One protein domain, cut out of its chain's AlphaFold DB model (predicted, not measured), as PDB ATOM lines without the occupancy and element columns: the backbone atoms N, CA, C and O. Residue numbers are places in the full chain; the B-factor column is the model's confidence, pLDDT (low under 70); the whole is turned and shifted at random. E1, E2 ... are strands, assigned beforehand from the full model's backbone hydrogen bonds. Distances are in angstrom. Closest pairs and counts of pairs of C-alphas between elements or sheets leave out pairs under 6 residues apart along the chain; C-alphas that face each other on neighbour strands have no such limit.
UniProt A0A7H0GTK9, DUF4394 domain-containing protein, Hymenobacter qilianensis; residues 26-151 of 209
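Overview. This is residues 26 to 151 of the 209 residues of the protein "DUF4394 domain-containing protein" of Hymenobacter qilianensis (UniProt A0A7H0GTK9). With little regular structure, this is an imperfect sandwich: two twisted sheets, E3 to E6 and E7 to E10, only partly face to face, with hairpin E1 and E2 set off from both. The 126 printed residues hold ten strands in chain order, 49 residues, and no named helix: all strand. Each four-stranded sheet is a meander, each strand the antiparallel neighbour of the one before. The whole is compact, radius of gyration of the C-alphas 15.5 A, spanning 47 by 31 by 31 A.

Along the chain. E1 is residues 26 to 29, from C-alpha 26 at (254.946, 172.332, 165.870), and E2 36 to 41. E3 is 52 to 55, E4 62 to 65, E5 71 to 74, E6 81 to 83, E7 96 to 99. E8, 111 to 117, measures 18.6 A; E9, 127 to 133, 18.4 A; E10, 141 to 146, ends at C-alpha 146 (227.829, 155.525, 173.010).

Arrangement. In hairpin E1 and E2, N 28 and O 37 are 2.9 A apart, within hydrogen-bond range. Between sheets, E3 and E7 have their closest C-alphas, Gly 52 and Thr 96, at 3.6 A. E4 and E8 are apart.

Size, cuts and confidence. The printed part has no cut. Links E6 to E7 and E7 to E8 are long. Residues 117 to 126 are among those under pLDDT 70.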
ATOM      1  N   LEU A  26     255.893 171.518 165.128       86.19
ATOM      2  CA  LEU A  26     254.946 172.332 165.870       86.19
ATOM      3  C   LEU A  26     254.925 173.753 165.306       86.19
ATOM      4  O   LEU A  26     255.976 174.378 165.131       86.19
ATOM      5  N   TYR A  27     253.718 174.268 165.093       87.00
ATOM      6  CA  TYR A  27     253.459 175.626 164.635       87.00
ATOM      7  C   TYR A  27     252.455 176.319 165.555       87.00
ATOM      8  O   TYR A  27     251.578 175.679 166.137       87.00
ATOM      9  N   THR A  28     252.554 177.641 165.647       82.38
ATOM     10  CA  THR A  28     251.471 178.494 166.148       82.38
ATOM     11  C   THR A  28     250.753 179.141 164.980       82.38
ATOM     12  O   THR A  28     251.400 179.513 164.004       82.38
ATOM     13  N   ILE A  29     249.436 179.319 165.093       80.81
ATOM     14  CA  ILE A  29     248.634 180.005 164.078       80.81
ATOM     15  C   ILE A  29     248.026 181.266 164.669       80.81
ATOM     16  O   ILE A  29     247.453 181.252 165.760       80.81
ATOM     17  N   ASN A  30     248.126 182.366 163.930       78.44
ATOM     18  CA  ASN A  30     247.385 183.574 164.230       78.44
ATOM     19  C   ASN A  30     245.930 183.403 163.757       78.44
ATOM     20  O   ASN A  30     245.685 183.383 162.552       78.44
ATOM     21  N   PRO A  31     244.933 183.336 164.655       69.94
ATOM     22  CA  PRO A  31     243.546 183.079 164.262       69.94
ATOM     23  C   PRO A  31     242.912 184.236 163.475       69.94
ATOM     24  O   PRO A  31     241.899 184.038 162.809       69.94
ATOM     25  N   ALA A  32     243.473 185.447 163.554       79.75
ATOM     26  CA  ALA A  32     242.952 186.612 162.846       79.75
ATOM     27  C   ALA A  32     243.427 186.679 161.389       79.75
ATOM     28  O   ALA A  32     242.721 187.229 160.544       79.75
ATOM     29  N   THR A  33     244.620 186.150 161.099       83.50
ATOM     30  CA  THR A  33     245.252 186.261 159.775       83.50
ATOM     31  C   THR A  33     245.455 184.917 159.081       83.50
ATOM     32  O   THR A  33     245.562 184.883 157.860       83.50
ATOM     33  N   GLY A  34     245.469 183.815 159.833       80.00
ATOM     34  CA  GLY A  34     245.856 182.491 159.351       80.00
ATOM     35  C   GLY A  34     247.370 182.310 159.198       80.00
ATOM     36  O   GLY A  34     247.794 181.274 158.696       80.00
ATOM     37  N   ASP A  35     248.181 183.290 159.610       82.69
ATOM     38  CA  ASP A  35     249.641 183.186 159.526       82.69
ATOM     39  C   ASP A  35     250.162 182.095 160.464       82.69
ATOM     40  O   ASP A  35     249.693 181.968 161.598       82.69
ATOM     41  N   THR A  36     251.150 181.336 159.998       82.69
ATOM     42  CA  THR A  36     251.787 180.251 160.746       82.69
ATOM     43  C   THR A  36     253.226 180.613 161.103       82.69
ATOM     44  O   THR A  36     254.001 181.053 160.255       82.69
ATOM     45  N   ASP A  37     253.602 180.372 162.356       83.81
ATOM     46  CA  ASP A  37     254.969 180.531 162.849       83.81
ATOM     47  C   ASP A  37     255.506 179.176 163.306       83.81
ATOM     48  O   ASP A  37     254.870 178.466 164.088       83.81
ATOM     49  N   TYR A  38     256.688 178.803 162.812       87.19
ATOM     50  CA  TYR A  38     257.373 177.587 163.246       87.19
ATOM     51  C   TYR A  38     257.859 177.730 164.689       87.19
ATOM     52  O   TYR A  38     258.546 178.698 165.020       87.19
ATOM     53  N   VAL A  39     257.576 176.723 165.513       87.56
ATOM     54  CA  VAL A  39     258.056 176.647 166.896       87.56
ATOM     55  C   VAL A  39     259.259 175.715 166.990       87.56
ATOM     56  O   VAL A  39     260.357 176.132 167.358       87.56
ATOM     57  N   SER A  40     259.058 174.436 166.672       89.62
ATOM     58  CA  SER A  40     260.031 173.382 166.972       89.62
ATOM     59  C   SER A  40     259.722 172.084 166.239       89.62
ATOM     60  O   SER A  40     258.582 171.836 165.861       89.62
ATOM     61  N   HIS A  41     260.715 171.204 166.139       87.81
ATOM     62  CA  HIS A  41     260.512 169.819 165.729       87.81
ATOM     63  C   HIS A  41     260.229 168.942 166.953       87.81
ATOM     64  O   HIS A  41     260.984 168.977 167.925       87.81
ATOM     65  N   VAL A  42     259.180 168.124 166.893       87.62
ATOM     66  CA  VAL A  42     258.833 167.137 167.916       87.62
ATOM     67  C   VAL A  42     259.590 165.834 167.619       87.62
ATOM     68  O   VAL A  42     259.343 165.187 166.600       87.62
ATOM     69  N   PRO A  43     260.502 165.387 168.503       86.69
ATOM     70  CA  PRO A  43     261.381 164.247 168.228       86.69
ATOM     71  C   PRO A  43     260.678 162.881 168.338       86.69
ATOM     72  O   PRO A  43     261.318 161.843 168.174       86.69
ATOM     73  N   VAL A  44     259.377 162.869 168.642       87.75
ATOM     74  CA  VAL A  44     258.536 161.673 168.731       87.75
ATOM     75  C   VAL A  44     257.545 161.691 167.575       87.75
ATOM     76  O   VAL A  44     256.864 162.689 167.358       87.75
ATOM     77  N   ILE A  45     257.469 160.578 166.847       87.00
ATOM     78  CA  ILE A  45     256.520 160.397 165.747       87.00
ATOM     79  C   ILE A  45     255.121 160.216 166.313       87.00
ATOM     80  O   ILE A  45     254.919 159.339 167.154       87.00
ATOM     81  N   VAL A  46     254.168 161.008 165.825       86.38
ATOM     82  CA  VAL A  46     252.749 160.721 166.034       86.38
ATOM     83  C   VAL A  46     252.332 159.658 165.034       86.38
ATOM     84  O   VAL A  46     252.513 159.808 163.830       86.38
ATOM     85  N   ASP A  47     251.848 158.534 165.543       83.56
ATOM     86  CA  ASP A  47     251.661 157.297 164.778       83.56
ATOM     87  C   ASP A  47     250.264 157.173 164.147       83.56
ATOM     88  O   ASP A  47     249.732 156.074 163.983       83.56
ATOM     89  N   SER A  48     249.670 158.309 163.783       80.25
ATOM     90  CA  SER A  48     248.355 158.401 163.152       80.25
ATOM     91  C   SER A  48     248.279 159.615 162.236       80.25
ATOM     92  O   SER A  48     248.802 160.677 162.568       80.25
ATOM     93  N   ASP A  49     247.559 159.463 161.124       76.50
ATOM     94  CA  ASP A  49     247.192 160.565 160.226       76.50
ATOM     95  C   ASP A  49     246.018 161.406 160.776       76.50
ATOM     96  O   ASP A  49     245.752 162.497 160.280       76.50
ATOM     97  N   ASP A  50     245.311 160.900 161.795       77.88
ATOM     98  CA  ASP A  50     244.149 161.531 162.448       77.88
ATOM     99  C   ASP A  50     244.272 161.399 163.983       77.88
ATOM    100  O   ASP A  50     243.559 160.604 164.609       77.88
ATOM    101  N   PRO A  51     245.276 162.041 164.615       86.88
ATOM    102  CA  PRO A  51     245.434 162.004 166.062       86.88
ATOM    103  C   PRO A  51     244.436 162.943 166.748       86.88
ATOM    104  O   PRO A  51     244.175 164.053 166.287       86.88
ATOM    105  N   GLY A  52     243.949 162.539 167.918       89.62
ATOM    106  CA  GLY A  52     243.244 163.448 168.813       89.62
ATOM    107  C   GLY A  52     244.238 164.297 169.594       89.62
ATOM    108  O   GLY A  52     245.212 163.764 170.123       89.62
ATOM    109  N   PHE A  53     243.994 165.598 169.718       91.38
ATOM    110  CA  PHE A  53     244.821 166.456 170.558       91.38
ATOM    111  C   PHE A  53     244.030 167.600 171.188       91.38
ATOM    112  O   PHE A  53     243.047 168.050 170.614       91.38
ATOM    113  N   ASP A  54     244.489 168.068 172.351       92.44
ATOM    114  CA  ASP A  54     244.021 169.301 172.995       92.44
ATOM    115  C   ASP A  54     245.032 169.765 174.060       92.44
ATOM    116  O   ASP A  54     245.881 168.988 174.511       92.44
ATOM    117  N   PHE A  55     244.961 171.025 174.478       91.25
ATOM    118  CA  PHE A  55     245.765 171.552 175.574       91.25
ATOM    119  C   PHE A  55     245.197 171.155 176.926       91.25
ATOM    120  O   PHE A  55     244.044 171.429 177.241       91.25
ATOM    121  N   ASP A  56     246.050 170.596 177.776       93.12
ATOM    122  CA  ASP A  56     245.747 170.440 179.187       93.12
ATOM    123  C   ASP A  56     245.731 171.826 179.859       93.12
ATOM    124  O   ASP A  56     246.789 172.454 179.998       93.12
ATOM    125  N   PRO A  57     244.571 172.321 180.333       92.38
ATOM    126  CA  PRO A  57     244.479 173.667 180.884       92.38
ATOM    127  C   PRO A  57     245.213 173.830 182.223       92.38
ATOM    128  O   PRO A  57     245.451 174.976 182.624       92.38
ATOM    129  N   ILE A  58     245.568 172.722 182.893       92.94
ATOM    130  CA  ILE A  58     246.296 172.690 184.169       92.94
ATOM    131  C   ILE A  58     247.805 172.690 183.925       92.94
ATOM    132  O   ILE A  58     248.526 173.456 184.563       92.94
ATOM    133  N   THR A  59     248.291 171.819 183.033       92.75
ATOM    134  CA  THR A  59     249.739 171.650 182.808       92.75
ATOM    135  C   THR A  59     250.291 172.488 181.658       92.75
ATOM    136  O   THR A  59     251.510 172.577 181.523       92.75
ATOM    137  N   ASP A  60     249.420 173.114 180.861       89.88
ATOM    138  CA  ASP A  60     249.771 173.897 179.668       89.88
ATOM    139  C   ASP A  60     250.536 173.067 178.620       89.88
ATOM    140  O   ASP A  60     251.342 173.578 177.847       89.88
ATOM    141  N   ARG A  61     250.299 171.749 178.605       93.62
ATOM    142  CA  ARG A  61     250.899 170.814 177.647       93.62
ATOM    143  C   ARG A  61     249.876 170.378 176.616       93.62
ATOM    144  O   ARG A  61     248.723 170.122 176.946       93.62
ATOM    145  N   LEU A  62     250.330 170.210 175.381       93.75
ATOM    146  CA  LEU A  62     249.552 169.579 174.328       93.75
ATOM    147  C   LEU A  62     249.480 168.073 174.601       93.75
ATOM    148  O   LEU A  62     250.504 167.387 174.633       93.75
ATOM    149  N   ARG A  63     248.277 167.551 174.806       95.50
ATOM    150  CA  ARG A  63     248.002 166.117 174.842       95.50
ATOM    151  C   ARG A  63     247.795 165.634 173.417       95.50
ATOM    152  O   ARG A  63     247.023 166.243 172.691       95.50
ATOM    153  N   VAL A  64     248.428 164.525 173.048       95.00
ATOM    154  CA  VAL A  64     248.196 163.845 171.766       95.00
ATOM    155  C   VAL A  64     247.882 162.379 172.027       95.00
ATOM    156  O   VAL A  64     248.579 161.720 172.799       95.00
ATOM    157  N   VAL A  65     246.830 161.875 171.397       94.81
ATOM    158  CA  VAL A  65     246.387 160.482 171.449       94.81
ATOM    159  C   VAL A  65     246.109 159.971 170.042       94.81
ATOM    160  O   VAL A  65     245.774 160.748 169.149       94.81
ATOM    161  N   SER A  66     246.230 158.667 169.827       91.12
ATOM    162  CA  SER A  66     246.063 158.089 168.494       91.12
ATOM    163  C   SER A  66     245.264 156.791 168.495       91.12
ATOM    164  O   SER A  66     245.027 156.161 169.535       91.12
ATOM    165  N   SER A  67     244.876 156.354 167.297       88.12
ATOM    166  CA  SER A  67     244.063 155.155 167.107       88.12
ATOM    167  C   SER A  67     244.794 153.857 167.449       88.12
ATOM    168  O   SER A  67     244.137 152.870 167.771       88.12
ATOM    169  N   SER A  68     246.129 153.858 167.405       88.19
ATOM    170  CA  SER A  68     247.003 152.745 167.815       88.19
ATOM    171  C   SER A  68     247.235 152.690 169.333       88.19
ATOM    172  O   SER A  68     247.893 151.773 169.821       88.19
ATOM    173  N   GLY A  69     246.702 153.654 170.093       92.69
ATOM    174  CA  GLY A  69     246.847 153.716 171.545       92.69
ATOM    175  C   GLY A  69     248.033 154.546 172.037       92.69
ATOM    176  O   GLY A  69     248.380 154.454 173.219       92.69
ATOM    177  N   GLN A  70     248.652 155.362 171.177       94.50
ATOM    178  CA  GLN A  70     249.683 156.305 171.604       94.50
ATOM    179  C   GLN A  70     249.096 157.367 172.539       94.50
ATOM    180  O   GLN A  70     247.939 157.768 172.412       94.50
ATOM    181  N   ASN A  71     249.915 157.822 173.486       97.50
ATOM    182  CA  ASN A  71     249.581 158.872 174.437       97.50
ATOM    183  C   ASN A  71     250.836 159.712 174.715       97.50
ATOM    184  O   ASN A  71     251.795 159.222 175.312       97.50
ATOM    185  N   LEU A  72     250.843 160.966 174.270       96.88
ATOM    186  CA  LEU A  72     251.973 161.886 174.398       96.88
ATOM    187  C   LEU A  72     251.556 163.157 175.130       96.88
ATOM    188  O   LEU A  72     250.434 163.637 174.966       96.88
ATOM    189  N   SER A  73     252.480 163.738 175.889       96.69
ATOM    190  CA  SER A  73     252.395 165.136 176.312       96.69
ATOM    191  C   SER A  73     253.547 165.933 175.709       96.69
ATOM    192  O   SER A  73     254.712 165.555 175.826       96.69
ATOM    193  N   ILE A  74     253.248 167.047 175.057       95.06
ATOM    194  CA  ILE A  74     254.221 167.871 174.336       95.06
ATOM    195  C   ILE A  74     254.204 169.265 174.953       95.06
ATOM    196  O   ILE A  74     253.138 169.826 175.195       95.06
ATOM    197  N   ASN A  75     255.375 169.813 175.264       93.00
ATOM    198  CA  ASN A  75     255.478 171.213 175.645       93.00
ATOM    199  C   ASN A  75     255.312 172.081 174.384       93.00
ATOM    200  O   ASN A  75     256.137 171.985 173.470       93.00
ATOM    201  N   PRO A  76     254.274 172.926 174.310       90.00
ATOM    202  CA  PRO A  76     254.006 173.705 173.114       90.00
ATOM    203  C   PRO A  76     255.013 174.835 172.863       90.00
ATOM    204  O   PRO A  76     254.993 175.420 171.788       90.00
ATOM    205  N   SER A  77     255.885 175.177 173.818       89.62
ATOM    206  CA  SER A  77     256.879 176.241 173.617       89.62
ATOM    207  C   SER A  77     258.165 175.770 172.939       89.62
ATOM    208  O   SER A  77     258.907 176.595 172.412       89.62
ATOM    209  N   ASP A  78     258.482 174.475 173.023       90.94
ATOM    210  CA  ASP A  78     259.778 173.935 172.585       90.94
ATOM    211  C   ASP A  78     259.713 172.538 171.942       90.94
ATOM    212  O   ASP A  78     260.745 172.009 171.523       90.94
ATOM    213  N   GLY A  79     258.527 171.928 171.862       89.44
ATOM    214  CA  GLY A  79     258.317 170.624 171.233       89.44
ATOM    215  C   GLY A  79     258.830 169.437 172.043       89.44
ATOM    216  O   GLY A  79     258.789 168.306 171.553       89.44
ATOM    217  N   THR A  80     259.301 169.645 173.278       93.75
ATOM    218  CA  THR A  80     259.744 168.539 174.132       93.75
ATOM    219  C   THR A  80     258.575 167.606 174.442       93.75
ATOM    220  O   THR A  80     257.567 167.985 175.042       93.75
ATOM    221  N   ALA A  81     258.704 166.356 174.001       93.62
ATOM    222  CA  ALA A  81     257.668 165.341 174.115       93.62
ATOM    223  C   ALA A  81     257.984 164.334 175.223       93.62
ATOM    224  O   ALA A  81     259.127 163.921 175.423       93.62
ATOM    225  N   THR A  82     256.941 163.894 175.914       97.00
ATOM    226  CA  THR A  82     256.965 162.782 176.858       97.00
ATOM    227  C   THR A  82     256.020 161.707 176.340       97.00
ATOM    228  O   THR A  82     254.847 161.981 176.089       97.00
ATOM    229  N   VAL A  83     256.536 160.489 176.174       97.38
ATOM    230  CA  VAL A  83     255.719 159.304 175.897       97.38
ATOM    231  C   VAL A  83     255.147 158.826 177.228       97.38
ATOM    232  O   VAL A  83     255.900 158.409 178.106       97.38
ATOM    233  N   GLU A  84     253.833 158.935 177.387       97.94
ATOM    234  CA  GLU A  84     253.133 158.487 178.591       97.94
ATOM    235  C   GLU A  84     252.788 156.993 178.517       97.94
ATOM    236  O   GLU A  84     253.130 156.291 177.559       97.94
ATOM    237  N   ARG A  85     252.054 156.486 179.516       98.31
ATOM    238  CA  ARG A  85     251.507 155.131 179.436       98.31
ATOM    239  C   ARG A  85     250.490 155.032 178.286       98.31
ATOM    240  O   ARG A  85     249.650 155.932 178.154       98.31
ATOM    241  N   PRO A  86     250.535 153.947 177.484       97.81
ATOM    242  CA  PRO A  86     249.603 153.737 176.381       97.81
ATOM    243  C   PRO A  86     248.142 153.721 176.826       97.81
ATOM    244  O   PRO A  86     247.826 153.363 177.967       97.81
ATOM    245  N   LEU A  87     247.250 154.048 175.893       97.19
ATOM    246  CA  LEU A  87     245.813 153.993 176.134       97.19
ATOM    247  C   LEU A  87     245.381 152.578 176.540       97.19
ATOM    248  O   LEU A  87     245.780 151.586 175.931       97.19
ATOM    249  N   THR A  88     244.578 152.490 177.599       95.94
ATOM    250  CA  THR A  88     244.122 151.230 178.190       95.94
ATOM    251  C   THR A  88     242.619 151.305 178.489       95.94
ATOM    252  O   THR A  88     242.225 152.146 179.291       95.94
ATOM    253  N   PRO A  89     241.776 150.419 177.928       93.00
ATOM    254  CA  PRO A  89     242.153 149.303 177.061       93.00
ATOM    255  C   PRO A  89     242.685 149.773 175.691       93.00
ATOM    256  O   PRO A  89     242.337 150.870 175.250       93.00
ATOM    257  N   PRO A  90     243.542 148.962 175.040       88.38
ATOM    258  CA  PRO A  90     244.066 149.270 173.713       88.38
ATOM    259  C   PRO A  90     242.985 149.104 172.634       88.38
ATOM    260  O   PRO A  90     241.877 148.638 172.908       88.38
ATOM    261  N   ASP A  91     243.325 149.470 171.397       83.25
ATOM    262  CA  ASP A  91     242.538 149.195 170.184       83.25
ATOM    263  C   ASP A  91     241.117 149.791 170.165       83.25
ATOM    264  O   ASP A  91     240.241 149.341 169.425       83.25
ATOM    265  N   LEU A  92     240.876 150.850 170.943       88.00
ATOM    266  CA  LEU A  92     239.609 151.594 170.921       88.00
ATOM    267  C   LEU A  92     239.508 152.598 169.763       88.00
ATOM    268  O   LEU A  92     238.492 153.286 169.640       88.00
ATOM    269  N   GLY A  93     240.546 152.703 168.925       88.56
ATOM    270  CA  GLY A  93     240.557 153.574 167.754       88.56
ATOM    271  C   GLY A  93     240.281 155.031 168.115       88.56
ATOM    272  O   GLY A  93     239.386 155.630 167.526       88.56
ATOM    273  N   ILE A  94     240.969 155.560 169.132       91.94
ATOM    274  CA  ILE A  94     240.806 156.944 169.591       91.94
ATOM    275  C   ILE A  94     241.286 157.930 168.517       91.94
ATOM    276  O   ILE A  94     242.346 157.731 167.935       91.94
ATOM    277  N   TYR A  95     240.509 158.984 168.260       88.44
ATOM    278  CA  TYR A  95     240.787 159.950 167.179       88.44
ATOM    279  C   TYR A  95     240.469 161.411 167.537       88.44
ATOM    280  O   TYR A  95     240.693 162.305 166.735       88.44
ATOM    281  N   THR A  96     239.935 161.685 168.730       92.00
ATOM    282  CA  THR A  96     239.724 163.057 169.226       92.00
ATOM    283  C   THR A  96     240.079 163.153 170.699       92.00
ATOM    284  O   THR A  96     240.040 162.149 171.414       92.00
ATOM    285  N   ALA A  97     240.392 164.363 171.146       94.38
ATOM    286  CA  ALA A  97     240.633 164.710 172.536       94.38
ATOM    287  C   ALA A  97     240.068 166.109 172.802       94.38
ATOM    288  O   ALA A  97     240.193 166.970 171.941       94.38
ATOM    289  N   ALA A  98     239.451 166.317 173.964       96.19
ATOM    290  CA  ALA A  98     239.038 167.636 174.436       96.19
ATOM    291  C   ALA A  98     238.991 167.674 175.969       96.19
ATOM    292  O   ALA A  98     238.461 166.758 176.613       96.19
ATOM    293  N   TYR A  99     239.526 168.732 176.565       96.12
ATOM    294  CA  TYR A  99     239.498 168.978 177.999       96.12
ATOM    295  C   TYR A  99     238.266 169.787 178.407       96.12
ATOM    296  O   TYR A  99     237.914 170.795 177.802       96.12
ATOM    297  N   SER A 100     237.630 169.383 179.507       95.81
ATOM    298  CA  SER A 100     236.680 170.244 180.214       95.81
ATOM    299  C   SER A 100     237.398 171.344 181.001       95.81
ATOM    300  O   SER A 100     238.588 171.235 181.307       95.81
ATOM    301  N   ASN A 101     236.659 172.390 181.379       93.19
ATOM    302  CA  ASN A 101     237.170 173.563 182.086       93.19
ATOM    303  C   ASN A 101     238.404 174.160 181.390       93.19
ATOM    304  O   ASN A 101     239.384 174.501 182.053       93.19
ATOM    305  N   ASN A 102     238.383 174.247 180.057       88.00
ATOM    306  CA  ASN A 102     239.523 174.692 179.259       88.00
ATOM    307  C   ASN A 102     239.709 176.222 179.339       88.00
ATOM    308  O   ASN A 102     239.502 176.963 178.382       88.00
ATOM    309  N   PHE A 103     240.034 176.718 180.536       85.88
ATOM    310  CA  PHE A 103     240.297 178.123 180.836       85.88
ATOM    311  C   PHE A 103     241.499 178.272 181.775       85.88
ATOM    312  O   PHE A 103     241.868 177.368 182.529       85.88
ATOM    313  N   THR A 104     242.147 179.436 181.714       83.94
ATOM    314  CA  THR A 104     243.357 179.731 182.492       83.94
ATOM    315  C   THR A 104     243.102 179.680 183.989       83.94
ATOM    316  O   THR A 104     242.208 180.348 184.501       83.94
ATOM    317  N   GLY A 105     243.938 178.921 184.701       86.25
ATOM    318  CA  GLY A 105     243.879 178.823 186.158       86.25
ATOM    319  C   GLY A 105     242.774 177.912 186.689       86.25
ATOM    320  O   GLY A 105     242.477 177.975 187.882       86.25
ATOM    321  N   THR A 106     242.166 177.069 185.844       91.81
ATOM    322  CA  THR A 106     241.237 176.043 186.332       91.81
ATOM    323  C   THR A 106     241.916 175.127 187.366       91.81
ATOM    324  O   THR A 106     243.049 174.691 187.149       91.81
ATOM    325  N   PRO A 107     241.256 174.805 188.496       93.06
ATOM    326  CA  PRO A 107     241.795 173.854 189.466       93.06
ATOM    327  C   PRO A 107     241.589 172.394 189.040       93.06
ATOM    328  O   PRO A 107     242.249 171.508 189.578       93.06
ATOM    329  N   THR A 108     240.652 172.124 188.123       94.88
ATOM    330  CA  THR A 108     240.295 170.771 187.684       94.88
ATOM    331  C   THR A 108     239.918 170.746 186.207       94.88
ATOM    332  O   THR A 108     239.271 171.658 185.697       94.88
ATOM    333  N   SER A 109     240.272 169.665 185.526       95.81
ATOM    334  CA  SER A 109     239.864 169.373 184.154       95.81
ATOM    335  C   SER A 109     239.705 167.866 183.994       95.81
ATOM    336  O   SER A 109     240.298 167.074 184.735       95.81
ATOM    337  N   THR A 110     238.888 167.468 183.029       97.62
ATOM    338  CA  THR A 110     238.718 166.074 182.628       97.62
ATOM    339  C   THR A 110     239.012 165.973 181.146       97.62
ATOM    340  O   THR A 110     238.431 166.717 180.359       97.62
ATOM    341  N   LEU A 111     239.882 165.039 180.766       98.25
ATOM    342  CA  LEU A 111     240.113 164.723 179.365       98.25
ATOM    343  C   LEU A 111     239.035 163.763 178.864       98.25
ATOM    344  O   LEU A 111     238.862 162.676 179.420       98.25
ATOM    345  N   TYR A 112     238.352 164.155 177.797       98.19
ATOM    346  CA  TYR A 112     237.415 163.326 177.058       98.19
ATOM    347  C   TYR A 112     237.990 162.966 175.692       98.19
ATOM    348  O   TYR A 112     238.573 163.809 175.019       98.19
ATOM    349  N   VAL A 113     237.792 161.721 175.269       96.50
ATOM    350  CA  VAL A 113     238.223 161.224 173.959       96.50
ATOM    351  C   VAL A 113     237.107 160.421 173.301       96.50
ATOM    352  O   VAL A 113     236.314 159.773 173.993       96.50
ATOM    353  N   MET A 114     237.041 160.430 171.970       93.88
ATOM    354  CA  MET A 114     236.118 159.564 171.225       93.88
ATOM    355  C   MET A 114     236.865 158.433 170.532       93.88
ATOM    356  O   MET A 114     237.883 158.654 169.875       93.88
ATOM    357  N   GLY A 115     236.324 157.224 170.674       90.06
ATOM    358  CA  GLY A 115     236.819 156.002 170.050       90.06
ATOM    359  C   GLY A 115     235.877 155.442 168.996       90.06
ATOM    360  O   GLY A 115     234.681 155.752 168.975       90.06
ATOM    361  N   ARG A 116     236.438 154.602 168.128       83.50
ATOM    362  CA  ARG A 116     235.741 153.822 167.100       83.50
ATOM    363  C   ARG A 116     235.882 152.355 167.477       83.50
ATOM    364  O   ARG A 116     236.847 151.696 167.095       83.50
ATOM    365  N   VAL A 117     234.928 151.828 168.238       68.62
ATOM    366  CA  VAL A 117     234.987 150.413 168.610       68.62
ATOM    367  C   VAL A 117     234.515 149.594 167.415       68.62
ATOM    368  O   VAL A 117     233.330 149.593 167.068       68.62
ATOM    369  N   SER A 118     235.450 148.899 166.767       61.28
ATOM    370  CA  SER A 118     235.103 147.824 165.837       61.28
ATOM    371  C   SER A 118     234.438 146.718 166.652       61.28
ATOM    372  O   SER A 118     235.062 146.152 167.549       61.28
ATOM    373  N   GLY A 119     233.164 146.419 166.395       53.31
ATOM    374  CA  GLY A 119     232.488 145.327 167.094       53.31
ATOM    375  C   GLY A 119     233.260 144.018 166.893       53.31
ATOM    376  O   GLY A 119     233.493 143.612 165.758       53.31
ATOM    377  N   SER A 120     233.650 143.337 167.976       42.66
ATOM    378  CA  SER A 120     234.511 142.140 167.920       42.66
ATOM    379  C   SER A 120     233.892 140.905 167.244       42.66
ATOM    380  O   SER A 120     234.515 139.847 167.253       42.66
ATOM    381  N   GLN A 121     232.700 140.979 166.649       40.88
ATOM    382  CA  GLN A 121     232.113 139.869 165.892       40.88
ATOM    383  C   GLN A 121     231.292 140.367 164.697       40.88
ATOM    384  O   GLN A 121     230.107 140.673 164.806       40.88
ATOM    385  N   GLY A 122     231.938 140.401 163.533       39.34
ATOM    386  CA  GLY A 122     231.377 139.926 162.268       39.34
ATOM    387  C   GLY A 122     230.233 140.680 161.587       39.34
ATOM    388  O   GLY A 122     230.037 140.383 160.421       39.34
ATOM    389  N   ASN A 123     229.489 141.597 162.225       38.62
ATOM    390  CA  ASN A 123     228.371 142.322 161.581       38.62
ATOM    391  C   ASN A 123     227.866 143.590 162.316       38.62
ATOM    392  O   ASN A 123     226.857 144.160 161.901       38.62
ATOM    393  N   PHE A 124     228.505 144.054 163.398       43.03
ATOM    394  CA  PHE A 124     228.085 145.304 164.054       43.03
ATOM    395  C   PHE A 124     228.730 146.528 163.380       43.03
ATOM    396  O   PHE A 124     229.938 146.499 163.138       43.03
ATOM    397  N   PRO A 125     227.971 147.604 163.086       54.62
ATOM    398  CA  PRO A 125     228.559 148.849 162.603       54.62
ATOM    399  C   PRO A 125     229.520 149.405 163.659       54.62
ATOM    400  O   PRO A 125     229.251 149.283 164.853       54.62
ATOM    401  N   THR A 126     230.619 150.026 163.228       69.88
ATOM    402  CA  THR A 126     231.511 150.807 164.096       69.88
ATOM    403  C   THR A 126     230.677 151.747 164.965       69.88
ATOM    404  O   THR A 126     229.947 152.586 164.438       69.88
ATOM    405  N   VAL A 127     230.739 151.601 166.288       73.94
ATOM    406  CA  VAL A 127     230.018 152.490 167.209       73.94
ATOM    407  C   VAL A 127     230.997 153.540 167.711       73.94
ATOM    408  O   VAL A 127     232.106 153.216 168.140       73.94
ATOM    409  N   GLY A 128     230.596 154.807 167.618       87.19
ATOM    410  CA  GLY A 128     231.310 155.885 168.284       87.19
ATOM    411  C   GLY A 128     231.019 155.838 169.781       87.19
ATOM    412  O   GLY A 128     229.853 155.761 170.177       87.19
ATOM    413  N   THR A 129     232.057 155.924 170.606       91.31
ATOM    414  CA  THR A 129     231.930 155.889 172.067       91.31
ATOM    415  C   THR A 129     232.764 157.005 172.688       91.31
ATOM    416  O   THR A 129     233.901 157.234 172.278       91.31
ATOM    417  N   LEU A 130     232.197 157.694 173.680       95.75
ATOM    418  CA  LEU A 130     232.893 158.684 174.498       95.75
ATOM    419  C   LEU A 130     233.552 157.999 175.702       95.75
ATOM    420  O   LEU A 130     232.929 157.184 176.395       95.75
ATOM    421  N   TYR A 131     234.796 158.373 175.979       97.44
ATOM    422  CA  TYR A 131     235.571 157.932 177.134       97.44
ATOM    423  C   TYR A 131     236.128 159.138 177.885       97.44
ATOM    424  O   TYR A 131     236.410 160.176 177.290       97.44
ATOM    425  N   GLN A 132     236.331 158.976 179.186       98.38
ATOM    426  CA  GLN A 132     237.217 159.825 179.973       98.38
ATOM    427  C   GLN A 132     238.590 159.169 180.047       98.38
ATOM    428  O   GLN A 132     238.678 157.967 180.292       98.38
ATOM    429  N   GLN A 133     239.657 159.948 179.904       98.00
ATOM    430  CA  GLN A 133     241.011 159.483 180.180       98.00
ATOM    431  C   GLN A 133     241.447 159.989 181.553       98.00
ATOM    432  O   GLN A 133     241.668 161.187 181.745       98.00
ATOM    433  N   MET A 134     241.541 159.092 182.534       95.25
ATOM    434  CA  MET A 134     241.766 159.480 183.922       95.25
ATOM    435  C   MET A 134     242.592 158.440 184.698       95.25
ATOM    436  O   MET A 134     242.105 157.332 184.920       95.25
ATOM    437  N   PRO A 135     243.794 158.805 185.193       95.38
ATOM    438  CA  PRO A 135     244.549 160.027 184.877       95.38
ATOM    439  C   PRO A 135     245.038 160.078 183.411       95.38
ATOM    440  O   PRO A 135     245.349 159.025 182.849       95.38
ATOM    441  N   PRO A 136     245.190 161.270 182.791       96.12
ATOM    442  CA  PRO A 136     245.692 161.399 181.419       96.12
ATOM    443  C   PRO A 136     247.048 160.716 181.177       96.12
ATOM    444  O   PRO A 136     247.214 159.984 180.205       96.12
ATOM    445  N   GLN A 137     248.009 160.877 182.087       96.88
ATOM    446  CA  GLN A 137     249.354 160.290 181.974       96.88
ATOM    447  C   GLN A 137     249.344 158.755 182.092       96.88
ATOM    448  O   GLN A 137     250.240 158.075 181.599       96.88
ATOM    449  N   GLU A 138     248.304 158.189 182.703       97.88
ATOM    450  CA  GLU A 138     248.173 156.741 182.876       97.88
ATOM    451  C   GLU A 138     247.471 156.057 181.693       97.88
ATOM    452  O   GLU A 138     247.381 154.831 181.668       97.88
ATOM    453  N   GLY A 139     246.938 156.827 180.737       97.50
ATOM    454  CA  GLY A 139     246.259 156.295 179.550       97.50
ATOM    455  C   GLY A 139     244.953 155.546 179.842       97.50
ATOM    456  O   GLY A 139     244.361 154.971 178.937       97.50
ATOM    457  N   THR A 140     244.482 155.523 181.091       98.12
ATOM    458  CA  THR A 140     243.311 154.726 181.481       98.12
ATOM    459  C   THR A 140     242.033 155.361 180.947       98.12
ATOM    460  O   THR A 140     241.700 156.486 181.312       98.12
ATOM    461  N   LEU A 141     241.313 154.623 180.108       97.69
ATOM    462  CA  LEU A 141     240.065 155.019 179.473       97.69
ATOM    463  C   LEU A 141     238.876 154.417 180.222       97.69
ATOM    464  O   LEU A 141     238.678 153.202 180.269       97.69
ATOM    465  N   VAL A 142     238.050 155.292 180.781       97.38
ATOM    466  CA  VAL A 142     236.792 154.954 181.441       97.38
ATOM    467  C   VAL A 142     235.655 155.284 180.488       97.38
ATOM    468  O   VAL A 142     235.486 156.426 180.067       97.38
ATOM    469  N   ARG A 143     234.873 154.271 180.113       95.69
ATOM    470  CA  ARG A 143     233.755 154.447 179.184       95.69
ATOM    471  C   ARG A 143     232.667 155.328 179.800       95.69
ATOM    472  O   ARG A 143     232.199 155.032 180.894       95.69
ATOM    473  N   VAL A 144     232.219 156.337 179.051       97.00
ATOM    474  CA  VAL A 144     231.069 157.186 179.403       97.00
ATOM    475  C   VAL A 144     229.800 156.624 178.765       97.00
ATOM    476  O   VAL A 144     228.865 156.241 179.463       97.00
ATOM    477  N   GLY A 145     229.788 156.478 177.439       93.62
ATOM    478  CA  GLY A 145     228.633 155.960 176.710       93.62
ATOM    479  C   GLY A 145     228.775 156.075 175.198       93.62
ATOM    480  O   GLY A 145     229.728 156.671 174.696       93.62
ATOM    481  N   ASP A 146     227.848 155.456 174.473       91.69
ATOM    482  CA  ASP A 146     227.829 155.525 173.010       91.69
ATOM    483  C   ASP A 146     227.253 156.857 172.543       91.69
ATOM    484  O   ASP A 146     226.340 157.402 173.163       91.69
ATOM    485  N   LEU A 147     227.731 157.328 171.390       91.06
ATOM    486  CA  LEU A 147     227.271 158.585 170.798       91.06
ATOM    487  C   LEU A 147     225.783 158.541 170.409       91.06
ATOM    488  O   LEU A 147     225.148 159.579 170.269       91.06
ATOM    489  N   GLY A 148     225.188 157.351 170.263       87.19
ATOM    490  CA  GLY A 148     223.764 157.202 169.940       87.19
ATOM    491  C   GLY A 148     223.426 157.457 168.467       87.19
ATOM    492  O   GLY A 148     222.251 157.514 168.112       87.19
ATOM    493  N   ILE A 149     224.443 157.570 167.605       80.88
ATOM    494  CA  ILE A 149     224.312 157.671 166.147       80.88
ATOM    495  C   ILE A 149     225.079 156.534 165.441       80.88
ATOM    496  O   ILE A 149     226.066 156.035 165.991       80.88
ATOM    497  N   PRO A 150     224.656 156.099 164.238       70.50
ATOM    498  CA  PRO A 150     225.351 155.049 163.491       70.50
ATOM    499  C   PRO A 150     226.750 155.470 163.010       70.50
ATOM    500  O   PRO A 150     226.949 156.627 162.655       70.50
ATOM    501  N   ALA A 151     227.670 154.497 162.917       63.66
ATOM    502  CA  ALA A 151     228.900 154.500 162.106       63.66
ATOM    503  C   ALA A 151     229.605 155.855 161.950       63.66
ATOM    504  O   ALA A 151     229.580 156.454 160.873       63.66
TER     505      ALA A 151